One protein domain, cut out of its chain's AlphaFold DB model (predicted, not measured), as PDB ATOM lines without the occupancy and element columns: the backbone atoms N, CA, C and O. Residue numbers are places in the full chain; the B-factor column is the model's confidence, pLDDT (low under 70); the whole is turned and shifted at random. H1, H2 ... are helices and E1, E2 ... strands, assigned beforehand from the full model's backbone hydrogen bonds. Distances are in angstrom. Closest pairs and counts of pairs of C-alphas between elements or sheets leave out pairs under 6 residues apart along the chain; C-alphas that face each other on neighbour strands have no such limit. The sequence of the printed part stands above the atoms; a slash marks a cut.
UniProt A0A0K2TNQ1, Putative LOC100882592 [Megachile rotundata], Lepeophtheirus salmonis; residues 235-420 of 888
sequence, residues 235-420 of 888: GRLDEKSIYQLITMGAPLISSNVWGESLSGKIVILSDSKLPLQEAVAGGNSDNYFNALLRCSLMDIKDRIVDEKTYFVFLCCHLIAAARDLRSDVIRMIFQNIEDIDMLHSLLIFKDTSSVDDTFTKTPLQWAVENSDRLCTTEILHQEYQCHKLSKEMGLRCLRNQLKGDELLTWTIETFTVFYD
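Overview. This is residues 235 to 420 of the 888 residues of the protein "Putative LOC100882592 [Megachile rotundata]" of Lepeophtheirus salmonis (UniProt A0A0K2TNQ1). Helical hairpins are stacked one after another in a row, like the turns of a solenoid: H2 with H3, H5 with H6, H9 with H10, and H11 with H12 as a looser last pair. H1 packs on H3 at one end of the row and H12 packs on H10 at the other, while H7 packs on H10 and a small hairpin of strands E1 and E2 lies at one side, by residues 308 to 316 of H5. The printed part has 186 residues with twelve named helices and two named strands, in the order H1, E1, E2, then H2 to H12; the sheet E1 - E2 is antiparallel. The class is mostly helix. The whole is compact, with a radius of gyration of the C-alphas of 16.4 A and spans of 47 by 37 by 29 A.

Arrangement. H1, residues 239 to 247, touches H3, residues 285 to 294, at a steep tilt of 55 degrees, the same way; their closest C-alphas, those of Glu 239 and Asn 287, are 4.4 A apart. E1, residues 258 to 260, and E2, residues 266 to 268, form a hairpin of antiparallel neighbour strands; N 259 and O 267, 2.9 A apart, and N 267 and O 259, 2.8 A apart, are within hydrogen-bond range. The closest C-alphas of E1 and H5, residues 307 to 323, are those of Trp 258 and Val 312, 7.7 A apart. H2, residues 275 to 281, forms a helical hairpin with H3, at a shallow tilt of 33 degrees, only just short of steep, with the C-alphas of Ala 279 and Ser 285 closest at 4.6 A. H4, residues 297 to 303, is close to H5 but not clearly touching it; the closest C-alphas, those of Lys 301 and Tyr 310, are 6.6 A apart. H5 and H6, residues 327 to 334, form a helical hairpin at a shallow tilt of 19 degrees, with the C-alphas of Leu 318 and Ile 330 closest at 6.0 A. H8, residues 357 to 360, touches H5 at its residues 316 to 323 alone, the closest C-alphas being those of Ile 319 and Phe 359, 6.6 A apart. H9, residues 363 to 369, touches H5 at its residues 318 to 323 alone, at a shallow tilt of 11 degrees, the same way, with the C-alphas of Ile 319 and Pro 363 closest at 4.6 A. The hub is H10, residues 373 to 386, which touches five helices. With H9 it forms a helical hairpin at a steep tilt of 39 degrees, the C-alphas of Ala 367 and Thr 376 closest at 5.4 A. It touches H6, with the C-alphas of Ser 327 and Cys 375 closest at 4.8 A, and H7, residues 340 to 348, with those of Ile 340 and Cys 386 closest at 5.8 A. H11, residues 391 to 401, and H10 only just touch, with 3 pairs of C-alphas within 8 A, the closest being those of Tyr 384 and Gly 394 at 6.9 A. H12, residues 408 to 417, touches H10 at a steep tilt of 55 degrees, the C-alphas of Leu 380 and Phe 415 closest at 6.0 A. Every O i to N i+4 pair is within hydrogen-bond range in H1 to H7 and H9 to H12; H8 is too short for such a pair.

Along the chain. H1 begins at C-alpha 239, (-32.547, 4.991, -7.837). H5, the longest helix, measures 24.5 A from C-alpha 307, (-35.378, -21.167, -14.129), to C-alpha 323. H10 measures 19.7 A, H11 15.5 A and H3 14.3 A. H12 measures 14.2 A and ends at C-alpha 417, (-35.063, -19.565, 20.206).

Size, cuts and confidence. The two C-alphas farthest apart, those of Asp 271 and Asp 420, are 47.6 A apart. The printed part has no cut and no long link. The mean pLDDT of the printed part is 82.6; 18 residues are under 70, among them residues 403 to 409.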
ATOM      1  N   GLY A 235     -23.664   1.822 -11.882       86.44
ATOM      2  CA  GLY A 235     -22.600   2.313 -11.003       86.44
ATOM      3  C   GLY A 235     -22.670   3.812 -10.664       86.44
ATOM      4  O   GLY A 235     -21.954   4.247  -9.769       86.44
ATOM      5  N   ARG A 236     -23.489   4.615 -11.368       88.06
ATOM      6  CA  ARG A 236     -23.416   6.095 -11.322       88.06
ATOM      7  C   ARG A 236     -24.753   6.821 -11.149       88.06
ATOM      8  O   ARG A 236     -24.760   7.946 -10.656       88.06
ATOM      9  N   LEU A 237     -25.868   6.231 -11.577       91.38
ATOM     10  CA  LEU A 237     -27.176   6.894 -11.585       91.38
ATOM     11  C   LEU A 237     -27.945   6.745 -10.267       91.38
ATOM     12  O   LEU A 237     -27.666   5.878  -9.443       91.38
ATOM     13  N   ASP A 238     -28.957   7.590 -10.079       91.69
ATOM     14  CA  ASP A 238     -29.860   7.518  -8.935       91.69
ATOM     15  C   ASP A 238     -30.885   6.376  -9.064       91.69
ATOM     16  O   ASP A 238     -31.161   5.849 -10.145       91.69
ATOM     17  N   GLU A 239     -31.514   6.030  -7.939       93.00
ATOM     18  CA  GLU A 239     -32.547   4.991  -7.837       93.00
ATOM     19  C   GLU A 239     -33.647   5.113  -8.909       93.00
ATOM     20  O   GLU A 239     -34.080   4.108  -9.472       93.00
ATOM     21  N   LYS A 240     -34.122   6.333  -9.202       92.25
ATOM     22  CA  LYS A 240     -35.227   6.539 -10.151       92.25
ATOM     23  C   LYS A 240     -34.799   6.253 -11.584       92.25
ATOM     24  O   LYS A 240     -35.552   5.598 -12.304       92.25
ATOM     25  N   SER A 241     -33.616   6.719 -11.977       92.06
ATOM     26  CA  SER A 241     -33.072   6.472 -13.310       92.06
ATOM     27  C   SER A 241     -32.779   4.989 -13.515       92.06
ATOM     28  O   SER A 241     -33.169   4.429 -14.537       92.06
ATOM     29  N   ILE A 242     -32.174   4.322 -12.522       92.69
ATOM     30  CA  ILE A 242     -31.929   2.872 -12.575       92.69
ATOM     31  C   ILE A 242     -33.256   2.118 -12.694       92.69
ATOM     32  O   ILE A 242     -33.390   1.266 -13.567       92.69
ATOM     33  N   TYR A 243     -34.262   2.459 -11.884       91.81
ATOM     34  CA  TYR A 243     -35.589   1.844 -11.970       91.81
ATOM     35  C   TYR A 243     -36.203   1.995 -13.366       91.81
ATOM     36  O   TYR A 243     -36.716   1.024 -13.918       91.81
ATOM     37  N   GLN A 244     -36.113   3.180 -13.976       89.50
ATOM     38  CA  GLN A 244     -36.614   3.400 -15.332       89.50
ATOM     39  C   GLN A 244     -35.887   2.524 -16.359       89.50
ATOM     40  O   GLN A 244     -36.553   1.856 -17.152       89.50
ATOM     41  N   LEU A 245     -34.555   2.442 -16.295       89.81
ATOM     42  CA  LEU A 245     -33.772   1.557 -17.165       89.81
ATOM     43  C   LEU A 245     -34.144   0.081 -16.963       89.81
ATOM     44  O   LEU A 245     -34.329  -0.643 -17.940       89.81
ATOM     45  N   ILE A 246     -34.355  -0.357 -15.716       89.50
ATOM     46  CA  ILE A 246     -34.847  -1.709 -15.429       89.50
ATOM     47  C   ILE A 246     -36.216  -1.901 -16.074       89.50
ATOM     48  O   ILE A 246     -36.394  -2.861 -16.816       89.50
ATOM     49  N   THR A 247     -37.184  -0.997 -15.882       87.12
ATOM     50  CA  THR A 247     -38.532  -1.155 -16.461       87.12
ATOM     51  C   THR A 247     -38.531  -1.281 -17.984       87.12
ATOM     52  O   THR A 247     -39.382  -1.993 -18.512       87.12
ATOM     53  N   MET A 248     -37.535  -0.702 -18.663       82.38
ATOM     54  CA  MET A 248     -37.342  -0.767 -20.118       82.38
ATOM     55  C   MET A 248     -36.799  -2.109 -20.633       82.38
ATOM     56  O   MET A 248     -36.698  -2.289 -21.842       82.38
ATOM     57  N   GLY A 249     -36.494  -3.056 -19.742       82.75
ATOM     58  CA  GLY A 249     -36.045  -4.400 -20.110       82.75
ATOM     59  C   GLY A 249     -34.538  -4.606 -19.991       82.75
ATOM     60  O   GLY A 249     -34.004  -5.478 -20.665       82.75
ATOM     61  N   ALA A 250     -33.853  -3.829 -19.147       83.06
ATOM     62  CA  ALA A 250     -32.424  -4.021 -18.926       83.06
ATOM     63  C   ALA A 250     -32.117  -5.440 -18.410       83.06
ATOM     64  O   ALA A 250     -32.776  -5.894 -17.463       83.06
ATOM     65  N   PRO A 251     -31.121  -6.135 -18.990       77.62
ATOM     66  CA  PRO A 251     -30.738  -7.462 -18.537       77.62
ATOM     67  C   PRO A 251     -30.073  -7.368 -17.158       77.62
ATOM     68  O   PRO A 251     -28.979  -6.830 -17.004       77.62
ATOM     69  N   LEU A 252     -30.748  -7.900 -16.134       83.75
ATOM     70  CA  LEU A 252     -30.205  -7.993 -14.770       83.75
ATOM     71  C   LEU A 252     -29.183  -9.131 -14.635       83.75
ATOM     72  O   LEU A 252     -28.295  -9.084 -13.786       83.75
ATOM     73  N   ILE A 253     -29.335 -10.162 -15.466       81.81
ATOM     74  CA  ILE A 253     -28.430 -11.299 -15.590       81.81
ATOM     75  C   ILE A 253     -28.515 -11.836 -17.020       81.81
ATOM     76  O   ILE A 253     -29.596 -11.862 -17.611       81.81
ATOM     77  N   SER A 254     -27.389 -12.276 -17.568       71.88
ATOM     78  CA  SER A 254     -27.323 -12.953 -18.862       71.88
ATOM     79  C   SER A 254     -26.844 -14.396 -18.683       71.88
ATOM     80  O   SER A 254     -26.107 -14.722 -17.751       71.88
ATOM     81  N   SER A 255     -27.290 -15.298 -19.560       65.44
ATOM     82  CA  SER A 255     -27.024 -16.741 -19.443       65.44
ATOM     83  C   SER A 255     -25.549 -17.114 -19.615       65.44
ATOM     84  O   SER A 255     -25.140 -18.197 -19.225       65.44
ATOM     85  N   ASN A 256     -24.745 -16.224 -20.197       71.19
ATOM     86  CA  ASN A 256     -23.299 -16.383 -20.340       71.19
ATOM     87  C   ASN A 256     -22.516 -16.074 -19.053       71.19
ATOM     88  O   ASN A 256     -21.304 -16.241 -19.057       71.19
ATOM     89  N   VAL A 257     -23.180 -15.623 -17.981       73.81
ATOM     90  CA  VAL A 257     -22.515 -15.221 -16.730       73.81
ATOM     91  C   VAL A 257     -22.196 -16.395 -15.816       73.81
ATOM     92  O   VAL A 257     -21.361 -16.305 -14.918       73.81
ATOM     93  N   TRP A 258     -22.863 -17.522 -16.023       77.56
ATOM     94  CA  TRP A 258     -22.737 -18.675 -15.153       77.56
ATOM     95  C   TRP A 258     -22.617 -19.956 -15.968       77.56
ATOM     96  O   TRP A 258     -23.064 -20.047 -17.109       77.56
ATOM     97  N   GLY A 259     -21.990 -20.959 -15.368       79.50
ATOM     98  CA  GLY A 259     -21.829 -22.280 -15.955       79.50
ATOM     99  C   GLY A 259     -21.912 -23.374 -14.903       79.50
ATOM    100  O   GLY A 259     -21.933 -23.118 -13.698       79.50
ATOM    101  N   GLU A 260     -21.945 -24.620 -15.359       79.75
ATOM    102  CA  GLU A 260     -21.842 -25.781 -14.480       79.75
ATOM    103  C   GLU A 260     -20.407 -26.314 -14.510       79.75
ATOM    104  O   GLU A 260     -19.850 -26.633 -15.560       79.75
ATOM    105  N   SER A 261     -19.793 -26.423 -13.334       75.00
ATOM    106  CA  SER A 261     -18.539 -27.155 -13.172       75.00
ATOM    107  C   SER A 261     -18.707 -28.629 -13.558       75.00
ATOM    108  O   SER A 261     -19.806 -29.179 -13.525       75.00
ATOM    109  N   LEU A 262     -17.588 -29.331 -13.767       66.62
ATOM    110  CA  LEU A 262     -17.558 -30.791 -13.967       66.62
ATOM    111  C   LEU A 262     -18.253 -31.587 -12.840       66.62
ATOM    112  O   LEU A 262     -18.581 -32.755 -13.020       66.62
ATOM    113  N   SER A 263     -18.465 -30.965 -11.673       66.06
ATOM    114  CA  SER A 263     -19.174 -31.550 -10.530       66.06
ATOM    115  C   SER A 263     -20.684 -31.268 -10.501       66.06
ATOM    116  O   SER A 263     -21.347 -31.666  -9.547       66.06
ATOM    117  N   GLY A 264     -21.223 -30.558 -11.500       68.44
ATOM    118  CA  GLY A 264     -22.619 -30.108 -11.547       68.44
ATOM    119  C   GLY A 264     -22.927 -28.910 -10.638       68.44
ATOM    120  O   GLY A 264     -24.085 -28.539 -10.484       68.44
ATOM    121  N   LYS A 265     -21.914 -28.300 -10.004       75.75
ATOM    122  CA  LYS A 265     -22.087 -27.060  -9.229       75.75
ATOM    123  C   LYS A 265     -22.107 -25.847 -10.143       75.75
ATOM    124  O   LYS A 265     -21.238 -25.747 -11.009       75.75
ATOM    125  N   ILE A 266     -23.027 -24.930  -9.867       80.81
ATOM    126  CA  ILE A 266     -23.104 -23.604 -10.486       80.81
ATOM    127  C   ILE A 266     -21.862 -22.795 -10.099       80.81
ATOM    128  O   ILE A 266     -21.513 -22.726  -8.920       80.81
ATOM    129  N   VAL A 267     -21.218 -22.200 -11.098       78.94
ATOM    130  CA  VAL A 267     -20.051 -21.321 -10.975       78.94
ATOM    131  C   VAL A 267     -20.333 -20.035 -11.744       78.94
ATOM    132  O   VAL A 267     -20.885 -20.083 -12.844       78.94
ATOM    133  N   ILE A 268     -19.965 -18.898 -11.163       79.62
ATOM    134  CA  ILE A 268     -20.000 -17.589 -11.812       79.62
ATOM    135  C   ILE A 268     -18.719 -17.474 -12.639       79.62
ATOM    136  O   ILE A 268     -17.609 -17.586 -12.115       79.62
ATOM    137  N   LEU A 269     -18.868 -17.310 -13.951       72.75
ATOM    138  CA  LEU A 269     -17.744 -17.245 -14.878       72.75
ATOM    139  C   LEU A 269     -16.999 -15.918 -14.677       72.75
ATOM    140  O   LEU A 269     -17.612 -14.857 -14.592       72.75
ATOM    141  N   SER A 270     -15.667 -15.984 -14.583       61.94
ATOM    142  CA  SER A 270     -14.800 -14.819 -14.338       61.94
ATOM    143  C   SER A 270     -14.847 -13.771 -15.446       61.94
ATOM    144  O   SER A 270     -14.549 -12.608 -15.189       61.94
ATOM    145  N   ASP A 271     -15.224 -14.193 -16.649       60.19
ATOM    146  CA  ASP A 271     -15.089 -13.441 -17.901       60.19
ATOM    147  C   ASP A 271     -16.346 -12.600 -18.204       60.19
ATOM    148  O   ASP A 271     -16.640 -12.261 -19.346       60.19
ATOM    149  N   SER A 272     -17.180 -12.358 -17.190       65.81
ATOM    150  CA  SER A 272     -18.395 -11.562 -17.338       65.81
ATOM    151  C   SER A 272     -18.830 -10.973 -16.003       65.81
ATOM    152  O   SER A 272     -19.035 -11.698 -15.026       65.81
ATOM    153  N   LYS A 273     -19.010  -9.653 -15.962       75.06
ATOM    154  CA  LYS A 273     -19.469  -8.940 -14.765       75.06
ATOM    155  C   LYS A 273     -20.989  -8.810 -14.719       75.06
ATOM    156  O   LYS A 273     -21.627  -8.570 -15.739       75.06
ATOM    157  N   LEU A 274     -21.578  -8.901 -13.526       83.81
ATOM    158  CA  LEU A 274     -22.989  -8.565 -13.299       83.81
ATOM    159  C   LEU A 274     -23.183  -7.053 -13.094       83.81
ATOM    160  O   LEU A 274     -22.333  -6.418 -12.465       83.81
ATOM    161  N   PRO A 275     -24.354  -6.484 -13.458       86.88
ATOM    162  CA  PRO A 275     -24.717  -5.114 -13.076       86.88
ATOM    163  C   PRO A 275     -24.614  -4.879 -11.565       86.88
ATOM    164  O   PRO A 275     -24.186  -3.820 -11.120       86.88
ATOM    165  N   LEU A 276     -24.934  -5.904 -10.771       87.81
ATOM    166  CA  LEU A 276     -24.776  -5.903  -9.320       87.81
ATOM    167  C   LEU A 276     -23.312  -5.740  -8.876       87.81
ATOM    168  O   LEU A 276     -23.051  -5.008  -7.927       87.81
ATOM    169  N   GLN A 277     -22.362  -6.403  -9.542       86.00
ATOM    170  CA  GLN A 277     -20.941  -6.273  -9.199       86.00
ATOM    171  C   GLN A 277     -20.443  -4.858  -9.485       86.00
ATOM    172  O   GLN A 277     -19.708  -4.300  -8.676       86.00
ATOM    173  N   GLU A 278     -20.896  -4.255 -10.586       86.62
ATOM    174  CA  GLU A 278     -20.574  -2.865 -10.913       86.62
ATOM    175  C   GLU A 278     -21.241  -1.885  -9.932       86.62
ATOM    176  O   GLU A 278     -20.609  -0.924  -9.497       86.62
ATOM    177  N   ALA A 279     -22.473  -2.161  -9.488       88.75
ATOM    178  CA  ALA A 279     -23.140  -1.383  -8.442       88.75
ATOM    179  C   ALA A 279     -22.334  -1.387  -7.134       88.75
ATOM    180  O   ALA A 279     -22.140  -0.344  -6.511       88.75
ATOM    181  N   VAL A 280     -21.848  -2.563  -6.727       85.44
ATOM    182  CA  VAL A 280     -21.040  -2.741  -5.515       85.44
ATOM    183  C   VAL A 280     -19.660  -2.094  -5.674       85.44
ATOM    184  O   VAL A 280     -19.206  -1.405  -4.762       85.44
ATOM    185  N   ALA A 281     -19.003  -2.261  -6.826       83.00
ATOM    186  CA  ALA A 281     -17.700  -1.657  -7.115       83.00
ATOM    187  C   ALA A 281     -17.766  -0.120  -7.175       83.00
ATOM    188  O   ALA A 281     -16.874   0.556  -6.663       83.00
ATOM    189  N   GLY A 282     -18.844   0.428  -7.742       78.50
ATOM    190  CA  GLY A 282     -19.115   1.865  -7.800       78.50
ATOM    191  C   GLY A 282     -19.634   2.471  -6.491       78.50
ATOM    192  O   GLY A 282     -19.818   3.682  -6.421       78.50
ATOM    193  N   GLY A 283     -19.885   1.662  -5.453       84.88
ATOM    194  CA  GLY A 283     -20.467   2.127  -4.189       84.88
ATOM    195  C   GLY A 283     -21.920   2.607  -4.312       84.88
ATOM    196  O   GLY A 283     -22.391   3.361  -3.466       84.88
ATOM    197  N   ASN A 284     -22.623   2.182  -5.365       88.56
ATOM    198  CA  ASN A 284     -23.985   2.591  -5.707       88.56
ATOM    199  C   ASN A 284     -25.015   1.456  -5.534       88.56
ATOM    200  O   ASN A 284     -26.134   1.514  -6.053       88.56
ATOM    201  N   SER A 285     -24.645   0.403  -4.801       89.81
ATOM    202  CA  SER A 285     -25.488  -0.769  -4.561       89.81
ATOM    203  C   SER A 285     -26.803  -0.425  -3.859       89.81
ATOM    204  O   SER A 285     -27.828  -1.024  -4.175       89.81
ATOM    205  N   ASP A 286     -26.828   0.595  -2.997       90.81
ATOM    206  CA  ASP A 286     -28.055   1.068  -2.347       90.81
ATOM    207  C   ASP A 286     -29.114   1.550  -3.345       90.81
ATOM    208  O   ASP A 286     -30.286   1.179  -3.230       90.81
ATOM    209  N   ASN A 287     -28.706   2.346  -4.339       91.94
ATOM    210  CA  ASN A 287     -29.598   2.858  -5.378       91.94
ATOM    211  C   ASN A 287     -30.078   1.732  -6.297       91.94
ATOM    212  O   ASN A 287     -31.257   1.691  -6.650       91.94
ATOM    213  N   TYR A 288     -29.194   0.786  -6.624       93.38
ATOM    214  CA  TYR A 288     -29.545  -0.415  -7.381       93.38
ATOM    215  C   TYR A 288     -30.569  -1.288  -6.639       93.38
ATOM    216  O   TYR A 288     -31.603  -1.649  -7.201       93.38
ATOM    217  N   PHE A 289     -30.344  -1.579  -5.357       93.06
ATOM    218  CA  PHE A 289     -31.268  -2.371  -4.546       93.06
ATOM    219  C   PHE A 289     -32.603  -1.664  -4.309       93.06
ATOM    220  O   PHE A 289     -33.648  -2.312  -4.364       93.06
ATOM    221  N   ASN A 290     -32.606  -0.346  -4.100       92.75
ATOM    222  CA  ASN A 290     -33.852   0.414  -4.006       92.75
ATOM    223  C   ASN A 290     -34.634   0.386  -5.327       92.75
ATOM    224  O   ASN A 290     -35.857   0.254  -5.313       92.75
ATOM    225  N   ALA A 291     -33.942   0.468  -6.467       91.81
ATOM    226  CA  ALA A 291     -34.567   0.344  -7.777       91.81
ATOM    227  C   ALA A 291     -35.171  -1.055  -7.974       91.81
ATOM    228  O   ALA A 291     -36.313  -1.162  -8.416       91.81
ATOM    229  N   LEU A 292     -34.457  -2.111  -7.566       90.38
ATOM    230  CA  LEU A 292     -34.974  -3.482  -7.568       90.38
ATOM    231  C   LEU A 292     -36.194  -3.656  -6.658       90.38
ATOM    232  O   LEU A 292     -37.141  -4.311  -7.067       90.38
ATOM    233  N   LEU A 293     -36.212  -3.050  -5.466       90.19
ATOM    234  CA  LEU A 293     -37.353  -3.111  -4.537       90.19
ATOM    235  C   LEU A 293     -38.617  -2.433  -5.083       90.19
ATOM    236  O   LEU A 293     -39.722  -2.742  -4.639       90.19
ATOM    237  N   ARG A 294     -38.469  -1.491  -6.023       89.62
ATOM    238  CA  ARG A 294     -39.605  -0.904  -6.749       89.62
ATOM    239  C   ARG A 294     -40.139  -1.820  -7.844       89.62
ATOM    240  O   ARG A 294     -41.290  -1.656  -8.241       89.62
ATOM    241  N   CYS A 295     -39.327  -2.749  -8.337       85.25
ATOM    242  CA  CYS A 295     -39.773  -3.807  -9.232       85.25
ATOM    243  C   CYS A 295     -40.405  -4.937  -8.410       85.25
ATOM    244  O   CYS A 295     -39.948  -5.243  -7.309       85.25
ATOM    245  N   SER A 296     -41.446  -5.594  -8.926       80.94
ATOM    246  CA  SER A 296     -41.904  -6.825  -8.283       80.94
ATOM    247  C   SER A 296     -40.991  -7.987  -8.691       80.94
ATOM    248  O   SER A 296     -40.559  -8.085  -9.840       80.94
ATOM    249  N   LEU A 297     -40.698  -8.901  -7.760       80.81
ATOM    250  CA  LEU A 297     -39.938 -10.117  -8.085       80.81
ATOM    251  C   LEU A 297     -40.644 -10.991  -9.127       80.81
ATOM    252  O   LEU A 297     -39.969 -11.718  -9.849       80.81
ATOM    253  N   MET A 298     -41.975 -10.909  -9.219       79.69
ATOM    254  CA  MET A 298     -42.731 -11.599 -10.264       79.69
ATOM    255  C   MET A 298     -42.428 -11.005 -11.641       79.69
ATOM    256  O   MET A 298     -42.113 -11.762 -12.550       79.69
ATOM    257  N   ASP A 299     -42.377  -9.673 -11.766       81.81
ATOM    258  CA  ASP A 299     -41.984  -9.024 -13.027       81.81
ATOM    259  C   ASP A 299     -40.560  -9.417 -13.444       81.81
ATOM    260  O   ASP A 299     -40.270  -9.553 -14.631       81.81
ATOM    261  N   ILE A 300     -39.655  -9.595 -12.475       83.75
ATOM    262  CA  ILE A 300     -38.278 -10.037 -12.734       83.75
ATOM    263  C   ILE A 300     -38.254 -11.505 -13.173       83.75
ATOM    264  O   ILE A 300     -37.558 -11.838 -14.132       83.75
ATOM    265  N   LYS A 301     -39.020 -12.374 -12.505       83.94
ATOM    266  CA  LYS A 301     -39.132 -13.791 -12.863       83.94
ATOM    267  C   LYS A 301     -39.690 -13.964 -14.275       83.94
ATOM    268  O   LYS A 301     -39.110 -14.711 -15.050       83.94
ATOM    269  N   ASP A 302     -40.738 -13.228 -14.635       83.50
ATOM    270  CA  ASP A 302     -41.365 -13.308 -15.961       83.50
ATOM    271  C   ASP A 302     -40.422 -12.867 -17.094       83.50
ATOM    272  O   ASP A 302     -40.561 -13.303 -18.237       83.50
ATOM    273  N   ARG A 303     -39.433 -12.018 -16.786       81.88
ATOM    274  CA  ARG A 303     -38.400 -11.588 -17.741       81.88
ATOM    275  C   ARG A 303     -37.283 -12.612 -17.919       81.88
ATOM    276  O   ARG A 303     -36.647 -12.631 -18.970       81.88
ATOM    277  N   ILE A 304     -37.020 -13.441 -16.909       81.94
ATOM    278  CA  ILE A 304     -35.954 -14.442 -16.940       81.94
ATOM    279  C   ILE A 304     -36.572 -15.789 -17.319       81.94
ATOM    280  O   ILE A 304     -37.107 -16.508 -16.484       81.94
ATOM    281  N   VAL A 305     -36.478 -16.130 -18.608       73.75
ATOM    282  CA  VAL A 305     -37.125 -17.323 -19.188       73.75
ATOM    283  C   VAL A 305     -36.589 -18.639 -18.601       73.75
ATOM    284  O   VAL A 305     -37.326 -19.616 -18.507       73.75
ATOM    285  N   ASP A 306     -35.312 -18.679 -18.213       83.31
ATOM    286  CA  ASP A 306     -34.657 -19.877 -17.683       83.31
ATOM    287  C   ASP A 306     -34.680 -19.915 -16.145       83.31
ATOM    288  O   ASP A 306     -34.097 -19.057 -15.477       83.31
ATOM    289  N   GLU A 307     -35.296 -20.959 -15.579       84.00
ATOM    290  CA  GLU A 307     -35.378 -21.167 -14.129       84.00
ATOM    291  C   GLU A 307     -34.001 -21.260 -13.463       84.00
ATOM    292  O   GLU A 307     -33.831 -20.771 -12.343       84.00
ATOM    293  N   LYS A 308     -32.997 -21.838 -14.141       85.12
ATOM    294  CA  LYS A 308     -31.641 -21.913 -13.581       85.12
ATOM    295  C   LYS A 308     -31.008 -20.530 -13.508       85.12
ATOM    296  O   LYS A 308     -30.484 -20.155 -12.463       85.12
ATOM    297  N   THR A 309     -31.119 -19.738 -14.571       85.56
ATOM    298  CA  THR A 309     -30.654 -18.344 -14.583       85.56
ATOM    299  C   THR A 309     -31.369 -17.496 -13.523       85.56
ATOM    300  O   THR A 309     -30.728 -16.690 -12.847       85.56
ATOM    301  N   TYR A 310     -32.667 -17.724 -13.291       88.56
ATOM    302  CA  TYR A 310     -33.401 -17.075 -12.200       88.56
ATOM    303  C   TYR A 310     -32.884 -17.503 -10.816       88.56
ATOM    304  O   TYR A 310     -32.707 -16.666  -9.931       88.56
ATOM    305  N   PHE A 311     -32.564 -18.784 -10.623       88.69
ATOM    306  CA  PHE A 311     -31.940 -19.262  -9.388       88.69
ATOM    307  C   PHE A 311     -30.573 -18.603  -9.139       88.69
ATOM    308  O   PHE A 311     -30.315 -18.128  -8.032       88.69
ATOM    309  N   VAL A 312     -29.722 -18.494 -10.168       88.50
ATOM    310  CA  VAL A 312     -28.432 -17.787 -10.065       88.50
ATOM    311  C   VAL A 312     -28.635 -16.313  -9.721       88.50
ATOM    312  O   VAL A 312     -27.940 -15.788  -8.849       88.50
ATOM    313  N   PHE A 313     -29.625 -15.656 -10.331       90.56
ATOM    314  CA  PHE A 313     -30.000 -14.288  -9.984       90.56
ATOM    315  C   PHE A 313     -30.304 -14.150  -8.485       90.56
ATOM    316  O   PHE A 313     -29.716 -13.285  -7.831       90.56
ATOM    317  N   LEU A 314     -31.152 -15.018  -7.922       91.56
ATOM    318  CA  LEU A 314     -31.500 -14.974  -6.497       91.56
ATOM    319  C   LEU A 314     -30.277 -15.215  -5.599       91.56
ATOM    320  O   LEU A 314     -30.093 -14.501  -4.615       91.56
ATOM    321  N   CYS A 315     -29.420 -16.175  -5.954       90.75
ATOM    322  CA  CYS A 315     -28.186 -16.482  -5.232       90.75
ATOM    323  C   CYS A 315     -27.234 -15.277  -5.160       90.75
ATOM    324  O   CYS A 315     -26.819 -14.879  -4.069       90.75
ATOM    325  N   CYS A 316     -26.924 -14.659  -6.304       89.62
ATOM    326  CA  CYS A 316     -26.013 -13.516  -6.364       89.62
ATOM    327  C   CYS A 316     -26.566 -12.306  -5.597       89.62
ATOM    328  O   CYS A 316     -25.846 -11.677  -4.818       89.62
ATOM    329  N   HIS A 317     -27.859 -12.006  -5.766       91.75
ATOM    330  CA  HIS A 317     -28.493 -10.863  -5.107       91.75
ATOM    331  C   HIS A 317     -28.665 -11.077  -3.599       91.75
ATOM    332  O   HIS A 317     -28.529 -10.118  -2.843       91.75
ATOM    333  N   LEU A 318     -28.889 -12.314  -3.135       93.81
ATOM    334  CA  LEU A 318     -28.954 -12.624  -1.705       93.81
ATOM    335  C   LEU A 318     -27.595 -12.427  -1.018       93.81
ATOM    336  O   LEU A 318     -27.535 -11.827   0.058       93.81
ATOM    337  N   ILE A 319     -26.509 -12.911  -1.631       92.25
ATOM    338  CA  ILE A 319     -25.153 -12.740  -1.095       92.25
ATOM    339  C   ILE A 319     -24.797 -11.253  -1.014       92.25
ATOM    340  O   ILE A 319     -24.367 -10.784   0.041       92.25
ATOM    341  N   ALA A 320     -25.011 -10.499  -2.094       90.81
ATOM    342  CA  ALA A 320     -24.691  -9.077  -2.112       90.81
ATOM    343  C   ALA A 320     -25.559  -8.270  -1.132       90.81
ATOM    344  O   ALA A 320     -25.039  -7.407  -0.431       90.81
ATOM    345  N   ALA A 321     -26.849  -8.597  -0.994       92.12
ATOM    346  CA  ALA A 321     -27.713  -7.965   0.002       92.12
ATOM    347  C   ALA A 321     -27.238  -8.234   1.441       92.12
ATOM    348  O   ALA A 321     -27.297  -7.342   2.287       92.12
ATOM    349  N   ALA A 322     -26.734  -9.439   1.733       91.38
ATOM    350  CA  ALA A 322     -26.157  -9.761   3.040       91.38
ATOM    351  C   ALA A 322     -24.816  -9.045   3.292       91.38
ATOM    352  O   ALA A 322     -24.553  -8.618   4.419       91.38
ATOM    353  N   ARG A 323     -23.988  -8.878   2.251       90.00
ATOM    354  CA  ARG A 323     -22.747  -8.090   2.300       90.00
ATOM    355  C   ARG A 323     -23.034  -6.609   2.585       90.00
ATOM    356  O   ARG A 323     -22.387  -6.039   3.457       90.00
ATOM    357  N   ASP A 324     -24.030  -6.027   1.921       89.06
ATOM    358  CA  ASP A 324     -24.370  -4.597   2.024       89.06
ATOM    359  C   ASP A 324     -25.433  -4.283   3.099       89.06
ATOM    360  O   ASP A 324     -25.938  -3.167   3.184       89.06
ATOM    361  N   LEU A 325     -25.756  -5.249   3.972       91.44
ATOM    362  CA  LEU A 325     -26.644  -5.075   5.137       91.44
ATOM    363  C   LEU A 325     -28.111  -4.730   4.792       91.44
ATOM    364  O   LEU A 325     -28.817  -4.068   5.560       91.44
ATOM    365  N   ARG A 326     -28.605  -5.215   3.649       90.12
ATOM    366  CA  ARG A 326     -29.940  -4.928   3.098       90.12
ATOM    367  C   ARG A 326     -30.984  -5.978   3.486       90.12
ATOM    368  O   ARG A 326     -31.398  -6.817   2.687       90.12
ATOM    369  N   SER A 327     -31.453  -5.920   4.737       90.81
ATOM    370  CA  SER A 327     -32.463  -6.869   5.259       90.81
ATOM    371  C   SER A 327     -33.817  -6.827   4.527       90.81
ATOM    372  O   SER A 327     -34.557  -7.809   4.517       90.81
ATOM    373  N   ASP A 328     -34.141  -5.698   3.906       90.88
ATOM    374  CA  ASP A 328     -35.322  -5.477   3.077       90.88
ATOM    375  C   ASP A 328     -35.280  -6.282   1.771       90.88
ATOM    376  O   ASP A 328     -36.249  -6.971   1.449       90.88
ATOM    377  N   VAL A 329     -34.143  -6.275   1.072       90.75
ATOM    378  CA  VAL A 329     -33.924  -7.077  -0.145       90.75
ATOM    379  C   VAL A 329     -33.931  -8.568   0.180       90.75
ATOM    380  O   VAL A 329     -34.558  -9.350  -0.531       90.75
ATOM    381  N   ILE A 330     -33.306  -8.964   1.293       92.00
ATOM    382  CA  ILE A 330     -33.327 -10.354   1.770       92.00
ATOM    383  C   ILE A 330     -34.770 -10.829   1.988       92.00
ATOM    384  O   ILE A 330     -35.149 -11.905   1.529       92.00
ATOM    385  N   ARG A 331     -35.605 -10.014   2.648       90.88
ATOM    386  CA  ARG A 331     -37.029 -10.334   2.828       90.88
ATOM    387  C   ARG A 331     -37.769 -10.428   1.504       90.88
ATOM    388  O   ARG A 331     -38.561 -11.350   1.351       90.88
ATOM    389  N   MET A 332     -37.523  -9.500   0.579       90.44
ATOM    390  CA  MET A 332     -38.126  -9.522  -0.753       90.44
ATOM    391  C   MET A 332     -37.826 -10.861  -1.443       90.44
ATOM    392  O   MET A 332     -38.759 -11.557  -1.826       90.44
ATOM    393  N   ILE A 333     -36.552 -11.274  -1.501       90.69
ATOM    394  CA  ILE A 333     -36.107 -12.539  -2.120       90.69
ATOM    395  C   ILE A 333     -36.837 -13.754  -1.532       90.69
ATOM    396  O   ILE A 333     -37.268 -14.631  -2.277       90.69
ATOM    397  N   PHE A 334     -37.026 -13.800  -0.210       90.19
ATOM    398  CA  PHE A 334     -37.656 -14.943   0.454       90.19
ATOM    399  C   PHE A 334     -39.191 -14.985   0.382       90.19
ATOM    400  O   PHE A 334     -39.761 -16.027   0.692       90.19
ATOM    401  N   GLN A 335     -39.882 -13.908  -0.013       84.56
ATOM    402  CA  GLN A 335     -41.357 -13.857   0.019       84.56
ATOM    403  C   GLN A 335     -42.042 -14.904  -0.872       84.56
ATOM    404  O   GLN A 335     -43.139 -15.339  -0.535       84.56
ATOM    405  N   ASN A 336     -41.397 -15.317  -1.968       77.50
ATOM    406  CA  ASN A 336     -42.003 -16.162  -3.004       77.50
ATOM    407  C   ASN A 336     -41.336 -17.544  -3.150       77.50
ATOM    408  O   ASN A 336     -41.556 -18.223  -4.152       77.50
ATOM    409  N   ILE A 337     -40.491 -17.955  -2.197       85.00
ATOM    410  CA  ILE A 337     -39.817 -19.263  -2.232       85.00
ATOM    411  C   ILE A 337     -40.597 -20.239  -1.347       85.00
ATOM    412  O   ILE A 337     -40.495 -20.193  -0.122       85.00
ATOM    413  N   GLU A 338     -41.382 -21.116  -1.972       81.50
ATOM    414  CA  GLU A 338     -42.153 -22.157  -1.270       81.50
ATOM    415  C   GLU A 338     -41.405 -23.495  -1.181       81.50
ATOM    416  O   GLU A 338     -41.615 -24.263  -0.241       81.50
ATOM    417  N   ASP A 339     -40.517 -23.773  -2.139       87.75
ATOM    418  CA  ASP A 339     -39.751 -25.017  -2.189       87.75
ATOM    419  C   ASP A 339     -38.592 -25.001  -1.177       87.75
ATOM    420  O   ASP A 339     -37.691 -24.158  -1.228       87.75
ATOM    421  N   ILE A 340     -38.616 -25.967  -0.257       86.62
ATOM    422  CA  ILE A 340     -37.630 -26.125   0.813       86.62
ATOM    423  C   ILE A 340     -36.254 -26.502   0.252       86.62
ATOM    424  O   ILE A 340     -35.244 -26.045   0.793       86.62
ATOM    425  N   ASP A 341     -36.196 -27.299  -0.818       85.38
ATOM    426  CA  ASP A 341     -34.928 -27.746  -1.402       85.38
ATOM    427  C   ASP A 341     -34.247 -26.587  -2.141       85.38
ATOM    428  O   ASP A 341     -33.053 -26.322  -1.943       85.38
ATOM    429  N   MET A 342     -35.030 -25.811  -2.901       87.94
ATOM    430  CA  MET A 342     -34.578 -24.554  -3.500       87.94
ATOM    431  C   MET A 342     -34.094 -23.574  -2.422       87.94
ATOM    432  O   MET A 342     -32.984 -23.050  -2.528       87.94
ATOM    433  N   LEU A 343     -34.866 -23.378  -1.347       90.56
ATOM    434  CA  LEU A 343     -34.494 -22.496  -0.237       90.56
ATOM    435  C   LEU A 343     -33.177 -22.924   0.418       90.56
ATOM    436  O   LEU A 343     -32.302 -22.092   0.658       90.56
ATOM    437  N   HIS A 344     -33.010 -24.221   0.680       89.06
ATOM    438  CA  HIS A 344     -31.793 -24.731   1.296       89.06
ATOM    439  C   HIS A 344     -30.575 -24.525   0.389       89.06
ATOM    440  O   HIS A 344     -29.542 -24.052   0.861       89.06
ATOM    441  N   SER A 345     -30.707 -24.817  -0.911       88.75
ATOM    442  CA  SER A 345     -29.629 -24.625  -1.892       88.75
ATOM    443  C   SER A 345     -29.207 -23.156  -2.034       88.75
ATOM    444  O   SER A 345     -28.013 -22.870  -2.127       88.75
ATOM    445  N   LEU A 346     -30.164 -22.229  -1.953       91.31
ATOM    446  CA  LEU A 346     -29.943 -20.785  -1.978       91.31
ATOM    447  C   LEU A 346     -29.183 -20.290  -0.729       91.31
ATOM    448  O   LEU A 346     -28.273 -19.471  -0.839       91.31
ATOM    449  N   LEU A 347     -29.511 -20.811   0.459       90.31
ATOM    450  CA  LEU A 347     -28.871 -20.425   1.728       90.31
ATOM    451  C   LEU A 347     -27.411 -20.897   1.838       90.31
ATOM    452  O   LEU A 347     -26.572 -20.201   2.416       90.31
ATOM    453  N   ILE A 348     -27.095 -22.073   1.282       89.62
ATOM    454  CA  ILE A 348     -25.740 -22.653   1.308       89.62
ATOM    455  C   ILE A 348     -24.871 -22.229   0.117       89.62
ATOM    456  O   ILE A 348     -23.689 -22.593   0.082       89.62
ATOM    457  N   PHE A 349     -25.441 -21.515  -0.858       89.88
ATOM    458  CA  PHE A 349     -24.737 -21.143  -2.077       89.88
ATOM    459  C   PHE A 349     -23.511 -20.277  -1.767       89.88
ATOM    460  O   PHE A 349     -23.551 -19.353  -0.953       89.88
ATOM    461  N   LYS A 350     -22.403 -20.623  -2.422       87.62
ATOM    462  CA  LYS A 350     -21.165 -19.847  -2.498       87.62
ATOM    463  C   LYS A 350     -20.346 -20.354  -3.675       87.62
ATOM    464  O   LYS A 350     -20.323 -21.561  -3.937       87.62
ATOM    465  N   ASP A 351     -19.619 -19.454  -4.305       83.62
ATOM    466  CA  ASP A 351     -18.686 -19.764  -5.371       83.62
ATOM    467  C   ASP A 351     -17.255 -19.522  -4.890       83.62
ATOM    468  O   ASP A 351     -16.802 -18.396  -4.747       83.62
ATOM    469  N   THR A 352     -16.520 -20.596  -4.610       79.38
ATOM    470  CA  THR A 352     -15.117 -20.488  -4.177       79.38
ATOM    471  C   THR A 352     -14.139 -20.254  -5.329       79.38
ATOM    472  O   THR A 352     -12.958 -20.048  -5.070       79.38
ATOM    473  N   SER A 353     -14.599 -20.367  -6.577       76.56
ATOM    474  CA  SER A 353     -13.807 -20.124  -7.790       76.56
ATOM    475  C   SER A 353     -13.927 -18.691  -8.302       76.56
ATOM    476  O   SER A 353     -13.135 -18.306  -9.160       76.56
ATOM    477  N   SER A 354     -14.882 -17.906  -7.793       75.94
ATOM    478  CA  SER A 354     -15.081 -16.533  -8.242       75.94
ATOM    479  C   SER A 354     -13.886 -15.652  -7.874       75.94
ATOM    480  O   SER A 354     -13.380 -15.703  -6.755       75.94
ATOM    481  N   VAL A 355     -13.471 -14.794  -8.811       74.88
ATOM    482  CA  VAL A 355     -12.450 -13.755  -8.574       74.88
ATOM    483  C   VAL A 355     -12.964 -12.683  -7.607       74.88
ATOM    484  O   VAL A 355     -12.191 -12.063  -6.885       74.88
ATOM    485  N   ASP A 356     -14.278 -12.466  -7.587       77.00
ATOM    486  CA  ASP A 356     -14.927 -11.528  -6.681       77.00
ATOM    487  C   ASP A 356     -15.116 -12.157  -5.295       77.00
ATOM    488  O   ASP A 356     -15.868 -13.124  -5.131       77.00
ATOM    489  N   ASP A 357     -14.468 -11.562  -4.289       82.38
ATOM    490  CA  ASP A 357     -14.569 -11.956  -2.881       82.38
ATOM    491  C   ASP A 357     -16.023 -12.004  -2.384       82.38
ATOM    492  O   ASP A 357     -16.330 -12.776  -1.471       82.38
ATOM    493  N   THR A 358     -16.931 -11.231  -2.996       84.50
ATOM    494  CA  THR A 358     -18.361 -11.195  -2.654       84.50
ATOM    495  C   THR A 358     -18.973 -12.587  -2.645       84.50
ATOM    496  O   THR A 358     -19.624 -12.955  -1.672       84.50
ATOM    497  N   PHE A 359     -18.747 -13.388  -3.688       87.62
ATOM    498  CA  PHE A 359     -19.442 -14.667  -3.862       87.62
ATOM    499  C   PHE A 359     -18.739 -15.851  -3.190       87.62
ATOM    500  O   PHE A 359     -19.312 -16.937  -3.098       87.62
ATOM    501  N   THR A 360     -17.549 -15.637  -2.621       86.81
ATOM    502  CA  THR A 360     -16.763 -16.684  -1.944       86.81
ATOM    503  C   THR A 360     -17.374 -17.170  -0.627       86.81
ATOM    504  O   THR A 360     -17.063 -18.273  -0.152       86.81
ATOM    505  N   LYS A 361     -18.264 -16.366  -0.035       88.56
ATOM    506  CA  LYS A 361     -18.899 -16.608   1.265       88.56
ATOM    507  C   LYS A 361     -20.407 -16.773   1.128       88.56
ATOM    508  O   LYS A 361     -21.029 -16.197   0.243       88.56
ATOM    509  N   THR A 362     -21.002 -17.544   2.038       90.88
ATOM    510  CA  THR A 362     -22.467 -17.684   2.084       90.88
ATOM    511  C   THR A 362     -23.124 -16.393   2.595       90.88
ATOM    512  O   THR A 362     -22.480 -15.623   3.318       90.88
ATOM    513  N   PRO A 363     -24.423 -16.167   2.320       91.69
ATOM    514  CA  PRO A 363     -25.149 -15.014   2.857       91.69
ATOM    515  C   PRO A 363     -25.066 -14.925   4.387       91.69
ATOM    516  O   PRO A 363     -24.862 -13.849   4.949       91.69
ATOM    517  N   LEU A 364     -25.166 -16.069   5.080       90.56
ATOM    518  CA  LEU A 364     -25.056 -16.113   6.538       90.56
ATOM    519  C   LEU A 364     -23.655 -15.715   7.020       90.56
ATOM    520  O   LEU A 364     -23.541 -15.016   8.025       90.56
ATOM    521  N   GLN A 365     -22.596 -16.148   6.328       88.75
ATOM    522  CA  GLN A 365     -21.224 -15.774   6.678       88.75
ATOM    523  C   GLN A 365     -21.032 -14.258   6.589       88.75
ATOM    524  O   GLN A 365     -20.554 -13.670   7.554       88.75
ATOM    525  N   TRP A 366     -21.475 -13.624   5.498       89.81
ATOM    526  CA  TRP A 366     -21.412 -12.167   5.352       89.81
ATOM    527  C   TRP A 366     -22.185 -11.431   6.446       89.81
ATOM    528  O   TRP A 366     -21.633 -10.547   7.100       89.81
ATOM    529  N   ALA A 367     -23.434 -11.828   6.708       88.00
ATOM    530  CA  ALA A 367     -24.258 -11.188   7.735       88.00
ATOM    531  C   ALA A 367     -23.632 -11.293   9.140       88.00
ATOM    532  O   ALA A 367     -23.709 -10.358   9.943       88.00
ATOM    533  N   VAL A 368     -22.981 -12.423   9.429       82.44
ATOM    534  CA  VAL A 368     -22.319 -12.691  10.709       82.44
ATOM    535  C   VAL A 368     -20.999 -11.933  10.822       82.44
ATOM    536  O   VAL A 368     -20.768 -11.300  11.848       82.44
ATOM    537  N   GLU A 369     -20.150 -11.940   9.797       82.88
ATOM    538  CA  GLU A 369     -18.885 -11.190   9.796       82.88
ATOM    539  C   GLU A 369     -19.117  -9.677   9.887       82.88
ATOM    540  O   GLU A 369     -18.465  -8.995  10.679       82.88
ATOM    541  N   ASN A 370     -20.125  -9.157   9.182       81.88
ATOM    542  CA  ASN A 370     -20.510  -7.746   9.251       81.88
ATOM    543  C   ASN A 370     -21.231  -7.371  10.559       81.88
ATOM    544  O   ASN A 370     -21.606  -6.217  10.768       81.88
ATOM    545  N   SER A 371     -21.428  -8.331  11.468       78.44
ATOM    546  CA  SER A 371     -22.129  -8.149  12.738       78.44
ATOM    547  C   SER A 371     -23.572  -7.640  12.622       78.44
ATOM    548  O   SER A 371     -24.104  -7.067  13.585       78.44
ATOM    549  N   ASP A 372     -24.242  -7.888  11.492       80.25
ATOM    550  CA  ASP A 372     -25.626  -7.475  11.299       80.25
ATOM    551  C   ASP A 372     -26.614  -8.524  11.800       80.25
ATOM    552  O   ASP A 372     -26.790  -9.616  11.257       80.25
ATOM    553  N   ARG A 373     -27.333  -8.144  12.853       80.00
ATOM    554  CA  ARG A 373     -28.341  -8.995  13.469       80.00
ATOM    555  C   ARG A 373     -29.614  -9.086  12.649       80.00
ATOM    556  O   ARG A 373     -30.274 -10.104  12.787       80.00
ATOM    557  N   LEU A 374     -29.971  -8.067  11.864       85.31
ATOM    558  CA  LEU A 374     -31.222  -8.065  11.104       85.31
ATOM    559  C   LEU A 374     -31.144  -9.073   9.960       85.31
ATOM    560  O   LEU A 374     -31.918 -10.031   9.969       85.31
ATOM    561  N   CYS A 375     -30.160  -8.940   9.064       87.56
ATOM    562  CA  CYS A 375     -29.928  -9.923   8.007       87.56
ATOM    563  C   CYS A 375     -29.706 -11.321   8.598       87.56
ATOM    564  O   CYS A 375     -30.336 -12.277   8.153       87.56
ATOM    565  N   THR A 376     -28.913 -11.437   9.672       86.69
ATOM    566  CA  THR A 376     -28.706 -12.734  10.335       86.69
ATOM    567  C   THR A 376     -30.020 -13.329  10.849       86.69
ATOM    568  O   THR A 376     -30.258 -14.513  10.651       86.69
ATOM    569  N   THR A 377     -30.911 -12.557  11.486       86.38
ATOM    570  CA  THR A 377     -32.196 -13.098  11.966       86.38
ATOM    571  C   THR A 377     -33.117 -13.552  10.844       86.38
ATOM    572  O   THR A 377     -33.765 -14.581  11.005       86.38
ATOM    573  N   GLU A 378     -33.163 -12.818   9.731       89.88
ATOM    574  CA  GLU A 378     -33.983 -13.187   8.571       89.88
ATOM    575  C   GLU A 378     -33.464 -14.479   7.934       89.88
ATOM    576  O   GLU A 378     -34.228 -15.423   7.744       89.88
ATOM    577  N   ILE A 379     -32.151 -14.575   7.710       91.69
ATOM    578  CA  ILE A 379     -31.507 -15.777   7.164       91.69
ATOM    579  C   ILE A 379     -31.700 -16.970   8.111       91.69
ATOM    580  O   ILE A 379     -32.113 -18.043   7.680       91.69
ATOM    581  N   LEU A 380     -31.485 -16.791   9.421       90.06
ATOM    582  CA  LEU A 380     -31.694 -17.856  10.409       90.06
ATOM    583  C   LEU A 380     -33.155 -18.306  10.503       90.06
ATOM    584  O   LEU A 380     -33.407 -19.470  10.818       90.06
ATOM    585  N   HIS A 381     -34.113 -17.404  10.282       90.75
ATOM    586  CA  HIS A 381     -35.524 -17.769  10.238       90.75
ATOM    587  C   HIS A 381     -35.801 -18.702   9.054       90.75
ATOM    588  O   HIS A 381     -36.507 -19.695   9.226       90.75
ATOM    589  N   GLN A 382     -35.218 -18.432   7.884       91.56
ATOM    590  CA  GLN A 382     -35.353 -19.315   6.723       91.56
ATOM    591  C   GLN A 382     -34.634 -20.651   6.920       91.56
ATOM    592  O   GLN A 382     -35.218 -21.706   6.681       91.56
ATOM    593  N   GLU A 383     -33.429 -20.633   7.491       89.50
ATOM    594  CA  GLU A 383     -32.701 -21.847   7.880       89.50
ATOM    595  C   GLU A 383     -33.523 -22.703   8.871       89.50
ATOM    596  O   GLU A 383     -33.496 -23.935   8.844       89.50
ATOM    597  N   TYR A 384     -34.300 -22.058   9.750       89.50
ATOM    598  CA  TYR A 384     -35.220 -22.744  10.656       89.50
ATOM    599  C   TYR A 384     -36.381 -23.396   9.901       89.50
ATOM    600  O   TYR A 384     -36.746 -24.521  10.245       89.50
ATOM    601  N   GLN A 385     -36.936 -22.751   8.868       88.44
ATOM    602  CA  GLN A 385     -37.987 -23.359   8.043       88.44
ATOM    603  C   GLN A 385     -37.485 -24.637   7.353       88.44
ATOM    604  O   GLN A 385     -38.178 -25.654   7.412       88.44
ATOM    605  N   CYS A 386     -36.250 -24.642   6.832       88.06
ATOM    606  CA  CYS A 386     -35.616 -25.840   6.260       88.06
ATOM    607  C   CYS A 386     -35.457 -26.991   7.272       88.06
ATOM    608  O   CYS A 386     -35.486 -28.165   6.905       88.06
ATOM    609  N   HIS A 387     -35.294 -26.678   8.561       87.25
ATOM    610  CA  HIS A 387     -34.978 -27.656   9.608       87.25
ATOM    611  C   HIS A 387     -36.029 -27.753  10.723       87.25
ATOM    612  O   HIS A 387     -35.741 -28.253  11.813       87.25
ATOM    613  N   LYS A 388     -37.274 -27.354  10.445       83.88
ATOM    614  CA  LYS A 388     -38.368 -27.255  11.428       83.88
ATOM    615  C   LYS A 388     -38.578 -28.526  12.260       83.88
ATOM    616  O   LYS A 388     -38.882 -28.446  13.448       83.88
ATOM    617  N   LEU A 389     -38.393 -29.696  11.642       81.12
ATOM    618  CA  LEU A 389     -38.577 -31.011  12.268       81.12
ATOM    619  C   LEU A 389     -37.370 -31.480  13.100       81.12
ATOM    620  O   LEU A 389     -37.535 -32.323  13.979       81.12
ATOM    621  N   SER A 390     -36.160 -30.967  12.844       80.69
ATOM    622  CA  SER A 390     -34.932 -31.451  13.487       80.69
ATOM    623  C   SER A 390     -33.949 -30.329  13.800       80.69
ATOM    624  O   SER A 390     -33.130 -29.912  12.977       80.69
ATOM    625  N   LYS A 391     -33.949 -29.924  15.073       75.31
ATOM    626  CA  LYS A 391     -32.997 -28.951  15.619       75.31
ATOM    627  C   LYS A 391     -31.537 -29.378  15.446       75.31
ATOM    628  O   LYS A 391     -30.675 -28.530  15.234       75.31
ATOM    629  N   GLU A 392     -31.241 -30.672  15.563       73.12
ATOM    630  CA  GLU A 392     -29.868 -31.177  15.448       73.12
ATOM    631  C   GLU A 392     -29.314 -31.029  14.032       73.12
ATOM    632  O   GLU A 392     -28.152 -30.652  13.875       73.12
ATOM    633  N   MET A 393     -30.135 -31.281  13.007       76.38
ATOM    634  CA  MET A 393     -29.711 -31.094  11.619       76.38
ATOM    635  C   MET A 393     -29.469 -29.618  11.303       76.38
ATOM    636  O   MET A 393     -28.414 -29.298  10.759       76.38
ATOM    637  N   GLY A 394     -30.351 -28.718  11.751       79.00
ATOM    638  CA  GLY A 394     -30.141 -27.279  11.569       79.00
ATOM    639  C   GLY A 394     -28.882 -26.758  12.265       79.00
ATOM    640  O   GLY A 394     -28.121 -25.989  11.686       79.00
ATOM    641  N   LEU A 395     -28.580 -27.246  13.473       74.12
ATOM    642  CA  LEU A 395     -27.334 -26.892  14.161       74.12
ATOM    643  C   LEU A 395     -26.083 -27.432  13.450       74.12
ATOM    644  O   LEU A 395     -25.050 -26.764  13.457       74.12
ATOM    645  N   ARG A 396     -26.151 -28.619  12.829       76.81
ATOM    646  CA  ARG A 396     -25.048 -29.143  12.005       76.81
ATOM    647  C   ARG A 396     -24.855 -28.326  10.728       76.81
ATOM    648  O   ARG A 396     -23.710 -28.054  10.383       76.81
ATOM    649  N   CYS A 397     -25.937 -27.908  10.069       80.44
ATOM    650  CA  CYS A 397     -25.854 -27.061   8.879       80.44
ATOM    651  C   CYS A 397     -25.186 -25.715   9.198       80.44
ATOM    652  O   CYS A 397     -24.166 -25.372   8.597       80.44
ATOM    653  N   LEU A 398     -25.658 -25.032  10.247       80.62
ATOM    654  CA  LEU A 398     -25.060 -23.783  10.732       80.62
ATOM    655  C   LEU A 398     -23.574 -23.930  11.062       80.62
ATOM    656  O   LEU A 398     -22.780 -23.046  10.749       80.62
ATOM    657  N   ARG A 399     -23.175 -25.057  11.663       74.12
ATOM    658  CA  ARG A 399     -21.767 -25.333  11.981       74.12
ATOM    659  C   ARG A 399     -20.896 -25.460  10.731       74.12
ATOM    660  O   ARG A 399     -19.742 -25.057  10.759       74.12
ATOM    661  N   ASN A 400     -21.429 -26.031   9.656       76.00
ATOM    662  CA  ASN A 400     -20.695 -26.184   8.402       76.00
ATOM    663  C   ASN A 400     -20.585 -24.855   7.637       76.00
ATOM    664  O   ASN A 400     -19.604 -24.640   6.922       76.00
ATOM    665  N   GLN A 401     -21.575 -23.970   7.791       77.25
ATOM    666  CA  GLN A 401     -21.564 -22.635   7.199       77.25
ATOM    667  C   GLN A 401     -20.658 -21.666   7.974       77.25
ATOM    668  O   GLN A 401     -19.897 -20.928   7.364       77.25
ATOM    669  N   LEU A 402     -20.683 -21.649   9.305       72.25
ATOM    670  CA  LEU A 402     -19.968 -20.644  10.098       72.25
ATOM    671  C   LEU A 402     -18.516 -21.060  10.370       72.25
ATOM    672  O   LEU A 402     -18.259 -22.018  11.096       72.25
ATOM    673  N   LYS A 403     -17.553 -20.306   9.823       59.69
ATOM    674  CA  LYS A 403     -16.125 -20.412  10.156       59.69
ATOM    675  C   LYS A 403     -15.715 -19.181  10.974       59.69
ATOM    676  O   LYS A 403     -15.474 -18.133  10.394       59.69
ATOM    677  N   GLY A 404     -15.664 -19.294  12.302       51.00
ATOM    678  CA  GLY A 404     -15.236 -18.209  13.201       51.00
ATOM    679  C   GLY A 404     -16.143 -18.004  14.422       51.00
ATOM    680  O   GLY A 404     -17.316 -18.378  14.410       51.00
ATOM    681  N   ASP A 405     -15.585 -17.411  15.483       49.47
ATOM    682  CA  ASP A 405     -16.154 -17.456  16.842       49.47
ATOM    683  C   ASP A 405     -16.961 -16.213  17.272       49.47
ATOM    684  O   ASP A 405     -17.755 -16.303  18.212       49.47
ATOM    685  N   GLU A 406     -16.810 -15.054  16.612       49.38
ATOM    686  CA  GLU A 406     -17.241 -13.758  17.181       49.38
ATOM    687  C   GLU A 406     -18.753 -13.636  17.446       49.38
ATOM    688  O   GLU A 406     -19.170 -13.000  18.420       49.38
ATOM    689  N   LEU A 407     -19.586 -14.271  16.619       54.69
ATOM    690  CA  LEU A 407     -21.048 -14.233  16.744       54.69
ATOM    691  C   LEU A 407     -21.705 -15.610  16.803       54.69
ATOM    692  O   LEU A 407     -22.905 -15.689  17.064       54.69
ATOM    693  N   LEU A 408     -20.924 -16.689  16.685       62.22
ATOM    694  CA  LEU A 408     -21.402 -18.073  16.681       62.22
ATOM    695  C   LEU A 408     -22.343 -18.365  17.857       62.22
ATOM    696  O   LEU A 408     -23.416 -18.938  17.680       62.22
ATOM    697  N   THR A 409     -21.986 -17.897  19.056       60.41
ATOM    698  CA  THR A 409     -22.793 -18.115  20.267       60.41
ATOM    699  C   THR A 409     -24.159 -17.436  20.170       60.41
ATOM    700  O   THR A 409     -25.182 -18.056  20.453       60.41
ATOM    701  N   TRP A 410     -24.198 -16.172  19.737       70.88
ATOM    702  CA  TRP A 410     -25.452 -15.429  19.602       70.88
ATOM    703  C   TRP A 410     -26.314 -15.978  18.460       70.88
ATOM    704  O   TRP A 410     -27.529 -16.085  18.615       70.88
ATOM    705  N   THR A 411     -25.696 -16.357  17.340       66.56
ATOM    706  CA  THR A 411     -26.359 -16.957  16.177       66.56
ATOM    707  C   THR A 411     -27.002 -18.293  16.556       66.56
ATOM    708  O   THR A 411     -28.187 -18.494  16.301       66.56
ATOM    709  N   ILE A 412     -26.277 -19.163  17.272       69.50
ATOM    710  CA  ILE A 412     -26.812 -20.428  17.797       69.50
ATOM    711  C   ILE A 412     -27.938 -20.165  18.798       69.50
ATOM    712  O   ILE A 412     -28.998 -20.780  18.690       69.50
ATOM    713  N   GLU A 413     -27.751 -19.256  19.761       67.50
ATOM    714  CA  GLU A 413     -28.796 -18.921  20.735       67.50
ATOM    715  C   GLU A 413     -30.069 -18.442  20.033       67.50
ATOM    716  O   GLU A 413     -31.151 -18.956  20.314       67.50
ATOM    717  N   THR A 414     -29.935 -17.525  19.079       72.25
ATOM    718  CA  THR A 414     -31.050 -16.960  18.311       72.25
ATOM    719  C   THR A 414     -31.747 -18.034  17.482       72.25
ATOM    720  O   THR A 414     -32.963 -18.178  17.578       72.25
ATOM    721  N   PHE A 415     -30.994 -18.876  16.772       78.56
ATOM    722  CA  PHE A 415     -31.550 -20.012  16.040       78.56
ATOM    723  C   PHE A 415     -32.295 -20.983  16.962       78.56
ATOM    724  O   PHE A 415     -33.380 -21.463  16.649       78.56
ATOM    725  N   THR A 416     -31.751 -21.249  18.155       74.19
ATOM    726  CA  THR A 416     -32.394 -22.146  19.121       74.19
ATOM    727  C   THR A 416     -33.661 -21.570  19.746       74.19
ATOM    728  O   THR A 416     -34.455 -22.359  20.258       74.19
ATOM    729  N   VAL A 417     -33.853 -20.245  19.715       74.25
ATOM    730  CA  VAL A 417     -35.063 -19.565  20.206       74.25
ATOM    731  C   VAL A 417     -36.260 -19.807  19.287       74.25
ATOM    732  O   VAL A 417     -37.380 -19.828  19.792       74.25
ATOM    733  N   PHE A 418     -36.045 -20.038  17.986       77.00
ATOM    734  CA  PHE A 418     -37.128 -20.375  17.051       77.00
ATOM    735  C   PHE A 418     -37.768 -21.738  17.336       77.00
ATOM    736  O   PHE A 418     -38.922 -21.971  16.991       77.00
ATOM    737  N   TYR A 419     -37.052 -22.627  18.027       73.50
ATOM    738  CA  TYR A 419     -37.616 -23.878  18.518       73.50
ATOM    739  C   TYR A 419     -38.341 -23.619  19.837       73.50
ATOM    740  O   TYR A 419     -37.762 -23.062  20.774       73.50
ATOM    741  N   ASP A 420     -39.605 -24.034  19.909       59.00
ATOM    742  CA  ASP A 420     -40.477 -23.754  21.042       59.00
ATOM    743  C   ASP A 420     -39.812 -24.096  22.383       59.00
ATOM    744  O   ASP A 420     -39.329 -25.208  22.627       59.00
TER     745      ASP A 420